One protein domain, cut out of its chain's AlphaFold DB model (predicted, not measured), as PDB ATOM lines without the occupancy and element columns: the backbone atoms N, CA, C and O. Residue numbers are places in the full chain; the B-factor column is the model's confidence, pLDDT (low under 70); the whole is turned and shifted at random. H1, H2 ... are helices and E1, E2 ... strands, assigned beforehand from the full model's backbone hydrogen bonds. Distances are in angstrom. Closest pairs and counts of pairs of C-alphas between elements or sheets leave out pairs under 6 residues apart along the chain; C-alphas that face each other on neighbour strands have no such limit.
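AT A GLANCE: This is residues 4 to 91 of the 91 residues of an uncharacterized protein of [Eubacterium] rectale (UniProt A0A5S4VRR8). A strongly twisted sheet of four strands runs through the middle, with short helices at its margins: H1 and H2 only graze it, and H3 sits off it, beyond H2. A wide loop, residues 22 to 36, and H3 lie toward opposite ends of the longest axis. The printed part has 88 residues, with under half in named elements, in the order H1 E1 E2 E3 H2 H3 E4. The sheet, E2 E1 E4 E3, is mixed, and the class is mixed, helices and strands. The whole is compact, with a radius of gyration of the C-alphas of 12.9 A and spans of 36 by 31 by 20 A.

HOW THE PARTS SIT: Start at H1, residues 4 to 9, which only grazes the sheet with residues 4 to 7. E1, residues 15 to 21, is parallel to E4, residues 85 to 90, at 26 degrees; look for N 19 and O 88, 2.7 A apart. E1 forms a hairpin with E2, residues 37 to 39, where N 20 and O 38 are 2.8 A apart. E3, residues 49 to 55, is antiparallel to E4 at 162 degrees, with N 89 and O 51 at 2.7 A. H2, residues 57 to 63, only grazes the sheet. H3, residues 74 to 78, is close but not clearly touching H2; the closest C-alphas, Glu 57 and Phe 74, are 6.0 A apart. In H1, H2 and H3 every O i to N i+4 pair is within hydrogen-bond range.

IN THESE COORDINATES: Find C-alpha 4 at (49.837, -31.804, 43.753), where H1 begins. E1 runs 19.5 A from C-alpha 15 at (52.178, -43.528, 51.067), E3 16.3 A and H2 10.1 A. E4 runs 15.7 A to C-alpha 90 at (40.942, -39.437, 39.486).

THE WHOLE: The C-alphas farthest apart, Arg 26 and Gly 79, are 39.5 A apart. The E1 to E2 link is long, 15 residues. The printed part has no cut, and no printed residue is under 70 in pLDDT.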
ATOM      1  N   LYS A   4      48.839 -32.708  43.179       97.38
ATOM      2  CA  LYS A   4      49.837 -31.804  43.753       97.38
ATOM      3  C   LYS A   4      49.253 -30.929  44.863       97.38
ATOM      4  O   LYS A   4      49.727 -30.970  45.989       97.38
ATOM      5  N   GLU A   5      48.178 -30.200  44.571       97.75
ATOM      6  CA  GLU A   5      47.512 -29.341  45.562       97.75
ATOM      7  C   GLU A   5      47.001 -30.143  46.774       97.75
ATOM      8  O   GLU A   5      47.060 -29.664  47.909       97.75
ATOM      9  N   LEU A   6      46.510 -31.370  46.556       97.12
ATOM     10  CA  LEU A   6      46.032 -32.243  47.631       97.12
ATOM     11  C   LEU A   6      47.172 -32.694  48.554       97.12
ATOM     12  O   LEU A   6      47.043 -32.597  49.770       97.12
ATOM     13  N   THR A   7      48.279 -33.166  47.982       95.88
ATOM     14  CA  THR A   7      49.455 -33.654  48.732       95.88
ATOM     15  C   THR A   7      50.218 -32.531  49.436       95.88
ATOM     16  O   THR A   7      50.825 -32.751  50.476       95.88
ATOM     17  N   GLU A   8      50.128 -31.295  48.941       95.50
ATOM     18  CA  GLU A   8      50.596 -30.106  49.668       95.50
ATOM     19  C   GLU A   8      49.676 -29.741  50.851       95.50
ATOM     20  O   GLU A   8      50.129 -29.143  51.829       95.50
ATOM     21  N   THR A   9      48.389 -30.107  50.787       95.25
ATOM     22  CA  THR A   9      47.389 -29.814  51.830       95.25
ATOM     23  C   THR A   9      47.368 -30.874  52.933       95.25
ATOM     24  O   THR A   9      47.244 -30.545  54.114       95.25
ATOM     25  N   ILE A  10      47.464 -32.148  52.563       94.25
ATOM     26  CA  ILE A  10      47.476 -33.284  53.485       94.25
ATOM     27  C   ILE A  10      48.921 -33.732  53.610       94.25
ATOM     28  O   ILE A  10      49.468 -34.241  52.653       94.25
ATOM     29  N   ASN A  11      49.534 -33.577  54.777       89.12
ATOM     30  CA  ASN A  11      50.942 -33.933  54.994       89.12
ATOM     31  C   ASN A  11      51.140 -35.096  55.980       89.12
ATOM     32  O   ASN A  11      52.268 -35.385  56.364       89.12
ATOM     33  N   ASN A  12      50.050 -35.732  56.419       92.00
ATOM     34  CA  ASN A  12      50.068 -36.829  57.383       92.00
ATOM     35  C   ASN A  12      49.638 -38.141  56.715       92.00
ATOM     36  O   ASN A  12      48.551 -38.656  56.984       92.00
ATOM     37  N   TYR A  13      50.474 -38.622  55.802       96.25
ATOM     38  CA  TYR A  13      50.361 -39.922  55.149       96.25
ATOM     39  C   TYR A  13      51.766 -40.510  54.963       96.25
ATOM     40  O   TYR A  13      52.745 -39.767  54.889       96.25
ATOM     41  N   ASP A  14      51.848 -41.832  54.884       96.94
ATOM     42  CA  ASP A  14      53.088 -42.587  54.691       96.94
ATOM     43  C   ASP A  14      53.271 -43.007  53.226       96.94
ATOM     44  O   ASP A  14      54.402 -43.156  52.767       96.94
ATOM     45  N   ASP A  15      52.168 -43.141  52.480       96.44
ATOM     46  CA  ASP A  15      52.178 -43.528  51.067       96.44
ATOM     47  C   ASP A  15      50.995 -42.930  50.283       96.44
ATOM     48  O   ASP A  15      50.014 -42.463  50.875       96.44
ATOM     49  N   ILE A  16      51.085 -42.935  48.951       96.19
ATOM     50  CA  ILE A  16      50.026 -42.496  48.032       96.19
ATOM     51  C   ILE A  16      49.708 -43.613  47.049       96.19
ATOM     52  O   ILE A  16      50.586 -44.114  46.351       96.19
ATOM     53  N   GLU A  17      48.418 -43.879  46.872       97.38
ATOM     54  CA  GLU A  17      47.928 -44.733  45.798       97.38
ATOM     55  C   GLU A  17      46.883 -43.991  44.964       97.38
ATOM     56  O   GLU A  17      45.966 -43.354  45.488       97.38
ATOM     57  N   VAL A  18      47.009 -44.071  43.639       98.06
ATOM     58  CA  VAL A  18      46.116 -43.373  42.705       98.06
ATOM     59  C   VAL A  18      45.323 -44.381  41.894       98.06
ATOM     60  O   VAL A  18      45.856 -45.389  41.447       98.06
ATOM     61  N   TYR A  19      44.045 -44.090  41.678       98.00
ATOM     62  CA  TYR A  19      43.075 -44.994  41.086       98.00
ATOM     63  C   TYR A  19      42.283 -44.325  39.959       98.00
ATOM     64  O   TYR A  19      41.807 -43.194  40.092       98.00
ATOM     65  N   TYR A  20      42.068 -45.048  38.857       96.94
ATOM     66  CA  TYR A  20      41.044 -44.700  37.876       96.94
ATOM     67  C   TYR A  20      39.675 -45.187  38.358       96.94
ATOM     68  O   TYR A  20      39.550 -46.366  38.707       96.94
ATOM     69  N   PRO A  21      38.630 -44.346  38.318       97.06
ATOM     70  CA  PRO A  21      37.265 -44.812  38.500       97.06
ATOM     71  C   PRO A  21      36.844 -45.669  37.297       97.06
ATOM     72  O   PRO A  21      37.162 -45.362  36.147       97.06
ATOM     73  N   LEU A  22      36.067 -46.725  37.532       96.38
ATOM     74  CA  LEU A  22      35.478 -47.538  36.460       96.38
ATOM     75  C   LEU A  22      34.195 -46.933  35.880       96.38
ATOM     76  O   LEU A  22      33.646 -47.451  34.909       96.38
ATOM     77  N   SER A  23      33.715 -45.840  36.468       94.81
ATOM     78  CA  SER A  23      32.467 -45.182  36.108       94.81
ATOM     79  C   SER A  23      32.582 -43.677  36.368       94.81
ATOM     80  O   SER A  23      33.222 -43.264  37.328       94.81
ATOM     81  N   THR A  24      32.001 -42.836  35.509       91.94
ATOM     82  CA  THR A  24      32.173 -41.370  35.556       91.94
ATOM     83  C   THR A  24      30.833 -40.624  35.526       91.94
ATOM     84  O   THR A  24      29.757 -41.214  35.367       91.94
ATOM     85  N   GLY A  25      30.867 -39.301  35.717       91.31
ATOM     86  CA  GLY A  25      29.672 -38.455  35.695       91.31
ATOM     87  C   GLY A  25      28.704 -38.783  36.834       91.31
ATOM     88  O   GLY A  25      29.085 -38.798  37.998       91.31
ATOM     89  N   ARG A  26      27.432 -39.057  36.513       91.56
ATOM     90  CA  ARG A  26      26.384 -39.324  37.522       91.56
ATOM     91  C   ARG A  26      26.646 -40.583  38.360       91.56
ATOM     92  O   ARG A  26      26.097 -40.703  39.450       91.56
ATOM     93  N   HIS A  27      27.445 -41.513  37.843       93.44
ATOM     94  CA  HIS A  27      27.754 -42.792  38.479       93.44
ATOM     95  C   HIS A  27      29.202 -42.861  38.973       93.44
ATOM     96  O   HIS A  27      29.737 -43.958  39.124       93.44
ATOM     97  N   TYR A  28      29.839 -41.703  39.171       95.94
ATOM     98  CA  TYR A  28      31.171 -41.623  39.752       95.94
ATOM     99  C   TYR A  28      31.171 -42.233  41.171       95.94
ATOM    100  O   TYR A  28      30.273 -41.902  41.954       95.94
ATOM    101  N   PRO A  29      32.121 -43.124  41.515       94.75
ATOM    102  CA  PRO A  29      32.181 -43.739  42.837       94.75
ATOM    103  C   PRO A  29      32.437 -42.721  43.953       94.75
ATOM    104  O   PRO A  29      33.237 -41.806  43.810       94.75
ATOM    105  N   ASN A  30      31.783 -42.902  45.098       94.31
ATOM    106  CA  ASN A  30      31.972 -42.073  46.294       94.31
ATOM    107  C   ASN A  30      32.614 -42.841  47.464       94.31
ATOM    108  O   ASN A  30      32.511 -42.408  48.608       94.31
ATOM    109  N   TYR A  31      33.209 -43.997  47.174       95.75
ATOM    110  CA  TYR A  31      33.994 -44.828  48.085       95.75
ATOM    111  C   TYR A  31      34.954 -45.687  47.258       95.75
ATOM    112  O   TYR A  31      34.709 -45.929  46.070       95.75
ATOM    113  N   PHE A  32      36.016 -46.185  47.881       97.31
ATOM    114  CA  PHE A  32      36.941 -47.116  47.242       97.31
ATOM    115  C   PHE A  32      36.477 -48.562  47.392       97.31
ATOM    116  O   PHE A  32      36.102 -49.005  48.475       97.31
ATOM    117  N   HIS A  33      36.527 -49.299  46.291       95.69
ATOM    118  CA  HIS A  33      36.425 -50.751  46.263       95.69
ATOM    119  C   HIS A  33      37.024 -51.243  44.944       95.69
ATOM    120  O   HIS A  33      36.850 -50.597  43.908       95.69
ATOM    121  N   THR A  34      37.693 -52.392  44.922       92.12
ATOM    122  CA  THR A  34      38.336 -52.898  43.689       92.12
ATOM    123  C   THR A  34      37.355 -53.187  42.550       92.12
ATOM    124  O   THR A  34      37.746 -53.232  41.387       92.12
ATOM    125  N   ASP A  35      36.062 -53.321  42.854       93.50
ATOM    126  CA  ASP A  35      35.008 -53.460  41.838       93.50
ATOM    127  C   ASP A  35      34.668 -52.143  41.124       93.50
ATOM    128  O   ASP A  35      34.008 -52.160  40.085       93.50
ATOM    129  N   ASN A  36      35.063 -50.996  41.683       95.56
ATOM    130  CA  ASN A  36      34.689 -49.674  41.178       95.56
ATOM    131  C   ASN A  36      35.880 -48.819  40.728       95.56
ATOM    132  O   ASN A  36      35.668 -47.774  40.109       95.56
ATOM    133  N   CYS A  37      37.109 -49.262  40.987       96.62
ATOM    134  CA  CYS A  37      38.318 -48.531  40.640       96.62
ATOM    135  C   CYS A  37      39.492 -49.467  40.330       96.62
ATOM    136  O   CYS A  37      39.450 -50.662  40.615       96.62
ATOM    137  N   LYS A  38      40.535 -48.931  39.693       96.19
ATOM    138  CA  LYS A  38      41.760 -49.666  39.340       96.19
ATOM    139  C   LYS A  38      42.993 -48.833  39.635       96.19
ATOM    140  O   LYS A  38      43.001 -47.655  39.287       96.19
ATOM    141  N   LEU A  39      44.009 -49.457  40.226       96.38
ATOM    142  CA  LEU A  39      45.282 -48.813  40.545       96.38
ATOM    143  C   LEU A  39      45.950 -48.241  39.283       96.38
ATOM    144  O   LEU A  39      45.838 -48.802  38.189       96.38
ATOM    145  N   VAL A  40      46.626 -47.109  39.451       96.44
ATOM    146  CA  VAL A  40      47.375 -46.387  38.424       96.44
ATOM    147  C   VAL A  40      48.857 -46.441  38.758       96.44
ATOM    148  O   VAL A  40      49.309 -45.765  39.675       96.44
ATOM    149  N   ASP A  41      49.623 -47.179  37.956       91.69
ATOM    150  CA  ASP A  41      51.066 -47.343  38.179       91.69
ATOM    151  C   ASP A  41      51.862 -46.041  37.987       91.69
ATOM    152  O   ASP A  41      52.886 -45.829  38.625       91.69
ATOM    153  N   ASN A  42      51.423 -45.164  37.075       91.88
ATOM    154  CA  ASN A  42      52.072 -43.882  36.798       91.88
ATOM    155  C   ASN A  42      51.017 -42.795  36.598       91.88
ATOM    156  O   ASN A  42      50.277 -42.820  35.611       91.88
ATOM    157  N   TYR A  43      50.966 -41.824  37.506       92.56
ATOM    158  CA  TYR A  43      50.040 -40.697  37.432       92.56
ATOM    159  C   TYR A  43      50.778 -39.366  37.260       92.56
ATOM    160  O   TYR A  43      51.923 -39.192  37.670       92.56
ATOM    161  N   ASN A  44      50.100 -38.397  36.645       95.12
ATOM    162  CA  ASN A  44      50.567 -37.014  36.579       95.12
ATOM    163  C   ASN A  44      50.080 -36.252  37.822       95.12
ATOM    164  O   ASN A  44      48.880 -36.261  38.096       95.12
ATOM    165  N   GLU A  45      50.967 -35.549  38.533       96.00
ATOM    166  CA  GLU A  45      50.625 -34.739  39.717       96.00
ATOM    167  C   GLU A  45      49.603 -33.619  39.429       96.00
ATOM    168  O   GLU A  45      48.891 -33.170  40.324       96.00
ATOM    169  N   LEU A  46      49.482 -33.198  38.165       97.62
ATOM    170  CA  LEU A  46      48.507 -32.206  37.701       97.62
ATOM    171  C   LEU A  46      47.134 -32.819  37.361       97.62
ATOM    172  O   LEU A  46      46.219 -32.093  36.959       97.62
ATOM    173  N   SER A  47      46.972 -34.139  37.497       97.19
ATOM    174  CA  SER A  47      45.679 -34.812  37.317       97.19
ATOM    175  C   SER A  47      44.668 -34.314  38.344       97.19
ATOM    176  O   SER A  47      45.023 -34.031  39.489       97.19
ATOM    177  N   GLN A  48      43.403 -34.206  37.935       97.56
ATOM    178  CA  GLN A  48      42.331 -33.768  38.824       97.56
ATOM    179  C   GLN A  48      41.903 -34.897  39.762       97.56
ATOM    180  O   GLN A  48      41.683 -36.028  39.334       97.56
ATOM    181  N   VAL A  49      41.739 -34.551  41.033       97.19
ATOM    182  CA  VAL A  49      41.181 -35.418  42.071       97.19
ATOM    183  C   VAL A  49      39.659 -35.340  42.019       97.19
ATOM    184  O   VAL A  49      39.103 -34.240  42.064       97.19
ATOM    185  N   GLY A  50      38.992 -36.492  41.946       96.44
ATOM    186  CA  GLY A  50      37.535 -36.591  42.062       96.44
ATOM    187  C   GLY A  50      37.087 -37.004  43.466       96.44
ATOM    188  O   GLY A  50      36.180 -36.394  44.028       96.44
ATOM    189  N   PHE A  51      37.766 -37.982  44.064       97.00
ATOM    190  CA  PHE A  51      37.528 -38.447  45.431       97.00
ATOM    191  C   PHE A  51      38.855 -38.854  46.077       97.00
ATOM    192  O   PHE A  51      39.771 -39.276  45.378       97.00
ATOM    193  N   TYR A  52      38.990 -38.706  47.391       97.31
ATOM    194  CA  TYR A  52      40.169 -39.174  48.116       97.31
ATOM    195  C   TYR A  52      39.787 -39.590  49.532       97.31
ATOM    196  O   TYR A  52      38.808 -39.094  50.090       97.31
ATOM    197  N   GLU A  53      40.587 -40.472  50.115       97.38
ATOM    198  CA  GLU A  53      40.415 -40.941  51.483       97.38
ATOM    199  C   GLU A  53      41.773 -41.306  52.085       97.38
ATOM    200  O   GLU A  53      42.654 -41.818  51.396       97.38
ATOM    201  N   LEU A  54      41.953 -41.011  53.373       96.94
ATOM    202  CA  LEU A  54      43.156 -41.366  54.118       96.94
ATOM    203  C   LEU A  54      42.880 -42.639  54.924       96.94
ATOM    204  O   LEU A  54      42.203 -42.588  55.954       96.94
ATOM    205  N   MET A  55      43.400 -43.772  54.467       97.12
ATOM    206  CA  MET A  55      43.068 -45.087  55.016       97.12
ATOM    207  C   MET A  55      44.144 -45.591  55.967       97.12
ATOM    208  O   MET A  55      45.332 -45.519  55.664       97.12
ATOM    209  N   GLY A  56      43.733 -46.114  57.124       97.75
ATOM    210  CA  GLY A  56      44.574 -47.022  57.899       97.75
ATOM    211  C   GLY A  56      44.383 -48.463  57.442       97.75
ATOM    212  O   GLY A  56      43.587 -48.753  56.550       97.75
ATOM    213  N   GLU A  57      45.085 -49.373  58.108       97.44
ATOM    214  CA  GLU A  57      45.074 -50.804  57.789       97.44
ATOM    215  C   GLU A  57      43.654 -51.397  57.775       97.44
ATOM    216  O   GLU A  57      43.280 -52.120  56.853       97.44
ATOM    217  N   ASN A  58      42.828 -51.049  58.768       96.88
ATOM    218  CA  ASN A  58      41.454 -51.547  58.857       96.88
ATOM    219  C   ASN A  58      40.584 -51.042  57.704       96.88
ATOM    220  O   ASN A  58      39.850 -51.831  57.111       96.88
ATOM    221  N   GLU A  59      40.632 -49.747  57.386       97.38
ATOM    222  CA  GLU A  59      39.855 -49.198  56.272       97.38
ATOM    223  C   GLU A  59      40.313 -49.802  54.939       97.38
ATOM    224  O   GLU A  59      39.474 -50.221  54.142       97.38
ATOM    225  N   TYR A  60      41.627 -49.942  54.737       97.00
ATOM    226  CA  TYR A  60      42.216 -50.540  53.538       97.00
ATOM    227  C   TYR A  60      41.756 -51.995  53.348       97.00
ATOM    228  O   TYR A  60      41.273 -52.375  52.278       97.00
ATOM    229  N   ASN A  61      41.802 -52.791  54.420       97.06
ATOM    230  CA  ASN A  61      41.345 -54.180  54.419       97.06
ATOM    231  C   ASN A  61      39.847 -54.332  54.129       97.06
ATOM    232  O   ASN A  61      39.446 -55.287  53.474       97.06
ATOM    233  N   ASN A  62      39.014 -53.392  54.579       96.06
ATOM    234  CA  ASN A  62      37.564 -53.439  54.366       96.06
ATOM    235  C   ASN A  62      37.106 -52.788  53.048       96.06
ATOM    236  O   ASN A  62      35.908 -52.785  52.765       96.06
ATOM    237  N   THR A  63      38.021 -52.236  52.245       95.75
ATOM    238  CA  THR A  63      37.694 -51.541  50.987       95.75
ATOM    239  C   THR A  63      38.472 -52.107  49.801       95.75
ATOM    240  O   THR A  63      37.903 -52.803  48.962       95.75
ATOM    241  N   LEU A  64      39.773 -51.835  49.732       95.94
ATOM    242  CA  LEU A  64      40.652 -52.209  48.625       95.94
ATOM    243  C   LEU A  64      41.061 -53.684  48.677       95.94
ATOM    244  O   LEU A  64      41.239 -54.299  47.630       95.94
ATOM    245  N   LEU A  65      41.144 -54.285  49.867       95.50
ATOM    246  CA  LEU A  65      41.410 -55.722  50.019       95.50
ATOM    247  C   LEU A  65      40.201 -56.530  50.498       95.50
ATOM    248  O   LEU A  65      40.354 -57.704  50.821       95.50
ATOM    249  N   ALA A  66      38.994 -55.953  50.480       93.00
ATOM    250  CA  ALA A  66      37.788 -56.613  50.993       93.00
ATOM    251  C   ALA A  66      37.524 -57.989  50.352       93.00
ATOM    252  O   ALA A  66      37.009 -58.893  51.005       93.00
ATOM    253  N   ASN A  67      37.908 -58.142  49.081       90.38
ATOM    254  CA  ASN A  67      37.758 -59.367  48.291       90.38
ATOM    255  C   ASN A  67      39.105 -60.022  47.936       90.38
ATOM    256  O   ASN A  67      39.186 -60.773  46.963       90.38
ATOM    257  N   SER A  68      40.171 -59.701  48.667       90.00
ATOM    258  CA  SER A  68      41.500 -60.259  48.435       90.00
ATOM    259  C   SER A  68      41.749 -61.493  49.308       90.00
ATOM    260  O   SER A  68      41.272 -61.571  50.438       90.00
ATOM    261  N   ASP A  69      42.553 -62.436  48.811       92.56
ATOM    262  CA  ASP A  69      43.042 -63.584  49.597       92.56
ATOM    263  C   ASP A  69      44.161 -63.189  50.583       92.56
ATOM    264  O   ASP A  69      44.638 -64.017  51.362       92.56
ATOM    265  N   ILE A  70      44.602 -61.929  50.532       93.38
ATOM    266  CA  ILE A  70      45.588 -61.342  51.440       93.38
ATOM    267  C   ILE A  70      44.975 -60.184  52.223       93.38
ATOM    268  O   ILE A  70      44.072 -59.501  51.747       93.38
ATOM    269  N   SER A  71      45.527 -59.929  53.403       94.56
ATOM    270  CA  SER A  71      45.236 -58.736  54.195       94.56
ATOM    271  C   SER A  71      46.472 -57.850  54.257       94.56
ATOM    272  O   SER A  71      47.600 -58.342  54.237       94.56
ATOM    273  N   ALA A  72      46.244 -56.548  54.328       95.44
ATOM    274  CA  ALA A  72      47.274 -55.575  54.608       95.44
ATOM    275  C   ALA A  72      47.815 -55.776  56.023       95.44
ATOM    276  O   ALA A  72      47.037 -55.914  56.970       95.44
ATOM    277  N   ASP A  73      49.140 -55.754  56.121       96.56
ATOM    278  CA  ASP A  73      49.907 -55.659  57.359       96.56
ATOM    279  C   ASP A  73      50.784 -54.409  57.235       96.56
ATOM    280  O   ASP A  73      51.849 -54.420  56.616       96.56
ATOM    281  N   PHE A  74      50.300 -53.286  57.762       97.25
ATOM    282  CA  PHE A  74      50.991 -52.005  57.639       97.25
ATOM    283  C   PHE A  74      52.243 -51.946  58.520       97.25
ATOM    284  O   PHE A  74      53.167 -51.179  58.235       97.25
ATOM    285  N   ALA A  75      52.317 -52.773  59.567       97.19
ATOM    286  CA  ALA A  75      53.536 -52.905  60.349       97.19
ATOM    287  C   ALA A  75      54.655 -53.548  59.520       97.19
ATOM    288  O   ALA A  75      55.791 -53.082  59.597       97.19
ATOM    289  N   ASP A  76      54.340 -54.554  58.704       96.88
ATOM    290  CA  ASP A  76      55.297 -55.168  57.779       96.88
ATOM    291  C   ASP A  76      55.625 -54.249  56.589       96.88
ATOM    292  O   ASP A  76      56.794 -54.039  56.268       96.88
ATOM    293  N   TRP A  77      54.613 -53.639  55.966       95.19
ATOM    294  CA  TRP A  77      54.796 -52.858  54.734       95.19
ATOM    295  C   TRP A  77      55.447 -51.492  54.965       95.19
ATOM    296  O   TRP A  77      56.290 -51.064  54.176       95.19
ATOM    297  N   TYR A  78      55.076 -50.814  56.055       95.50
ATOM    298  CA  TYR A  78      55.478 -49.431  56.335       95.50
ATOM    299  C   TYR A  78      56.257 -49.278  57.650       95.50
ATOM    300  O   TYR A  78      56.700 -48.180  57.987       95.50
ATOM    301  N   GLY A  79      56.432 -50.353  58.425       94.94
ATOM    302  CA  GLY A  79      57.084 -50.297  59.738       94.94
ATOM    303  C   GLY A  79      56.197 -49.734  60.856       94.94
ATOM    304  O   GLY A  79      56.690 -49.490  61.959       94.94
ATOM    305  N   SER A  80      54.904 -49.498  60.597       94.12
ATOM    306  CA  SER A  80      53.959 -48.916  61.557       94.12
ATOM    307  C   SER A  80      52.524 -49.372  61.291       94.12
ATOM    308  O   SER A  80      51.954 -49.068  60.251       94.12
ATOM    309  N   SER A  81      51.873 -49.987  62.283       93.88
ATOM    310  CA  SER A  81      50.438 -50.323  62.211       93.88
ATOM    311  C   SER A  81      49.523 -49.089  62.167       93.88
ATOM    312  O   SER A  81      48.328 -49.199  61.910       93.88
ATOM    313  N   ASN A  82      50.066 -47.904  62.472       95.69
ATOM    314  CA  ASN A  82      49.348 -46.632  62.401       95.69
ATOM    315  C   ASN A  82      49.581 -45.900  61.073       95.69
ATOM    316  O   ASN A  82      49.136 -44.756  60.958       95.69
ATOM    317  N   ALA A  83      50.287 -46.519  60.119       97.75
ATOM    318  CA  ALA A  83      50.540 -45.911  58.824       97.75
ATOM    319  C   ALA A  83      49.230 -45.539  58.114       97.75
ATOM    320  O   ALA A  83      48.171 -46.143  58.339       97.75
ATOM    321  N   LYS A  84      49.302 -44.509  57.277       97.75
ATOM    322  CA  LYS A  84      48.172 -43.995  56.513       97.75
ATOM    323  C   LYS A  84      48.508 -43.920  55.033       97.75
ATOM    324  O   LYS A  84      49.461 -43.252  54.647       97.75
ATOM    325  N   VAL A  85      47.673 -44.540  54.208       97.94
ATOM    326  CA  VAL A  85      47.771 -44.463  52.747       97.94
ATOM    327  C   VAL A  85      46.765 -43.432  52.252       97.94
ATOM    328  O   VAL A  85      45.573 -43.507  52.566       97.94
ATOM    329  N   LEU A  86      47.241 -42.433  51.511       97.88
ATOM    330  CA  LEU A  86      46.390 -41.463  50.833       97.88
ATOM    331  C   LEU A  86      45.925 -42.060  49.501       97.88
ATOM    332  O   LEU A  86      46.633 -42.005  48.496       97.88
ATOM    333  N   CYS A  87      44.716 -42.610  49.502       97.88
ATOM    334  CA  CYS A  87      44.083 -43.171  48.317       97.88
ATOM    335  C   CYS A  87      43.362 -42.062  47.547       97.88
ATOM    336  O   CYS A  87      42.532 -41.339  48.104       97.88
ATOM    337  N   ILE A  88      43.654 -41.923  46.256       98.06
ATOM    338  CA  ILE A  88      43.126 -40.858  45.399       98.06
ATOM    339  C   ILE A  88      42.454 -41.474  44.178       98.06
ATOM    340  O   ILE A  88      43.080 -42.196  43.414       98.06
ATOM    341  N   MET A  89      41.197 -41.127  43.931       97.69
ATOM    342  CA  MET A  89      40.486 -41.456  42.704       97.69
ATOM    343  C   MET A  89      40.482 -40.247  41.764       97.69
ATOM    344  O   MET A  89      40.113 -39.131  42.146       97.69
ATOM    345  N   LEU A  90      40.904 -40.468  40.522       96.94
ATOM    346  CA  LEU A  90      40.942 -39.437  39.486       96.94
ATOM    347  C   LEU A  90      39.528 -39.015  39.070       96.94
ATOM    348  O   LEU A  90      38.613 -39.838  39.090       96.94
ATOM    349  N   SER A  91      39.348 -37.739  38.715       92.94
ATOM    350  CA  SER A  91      38.079 -37.203  38.193       92.94
ATOM    351  C   SER A  91      37.871 -37.478  36.706       92.94
ATOM    352  O   SER A  91      38.866 -37.536  35.954       92.94
TER     353      SER A  91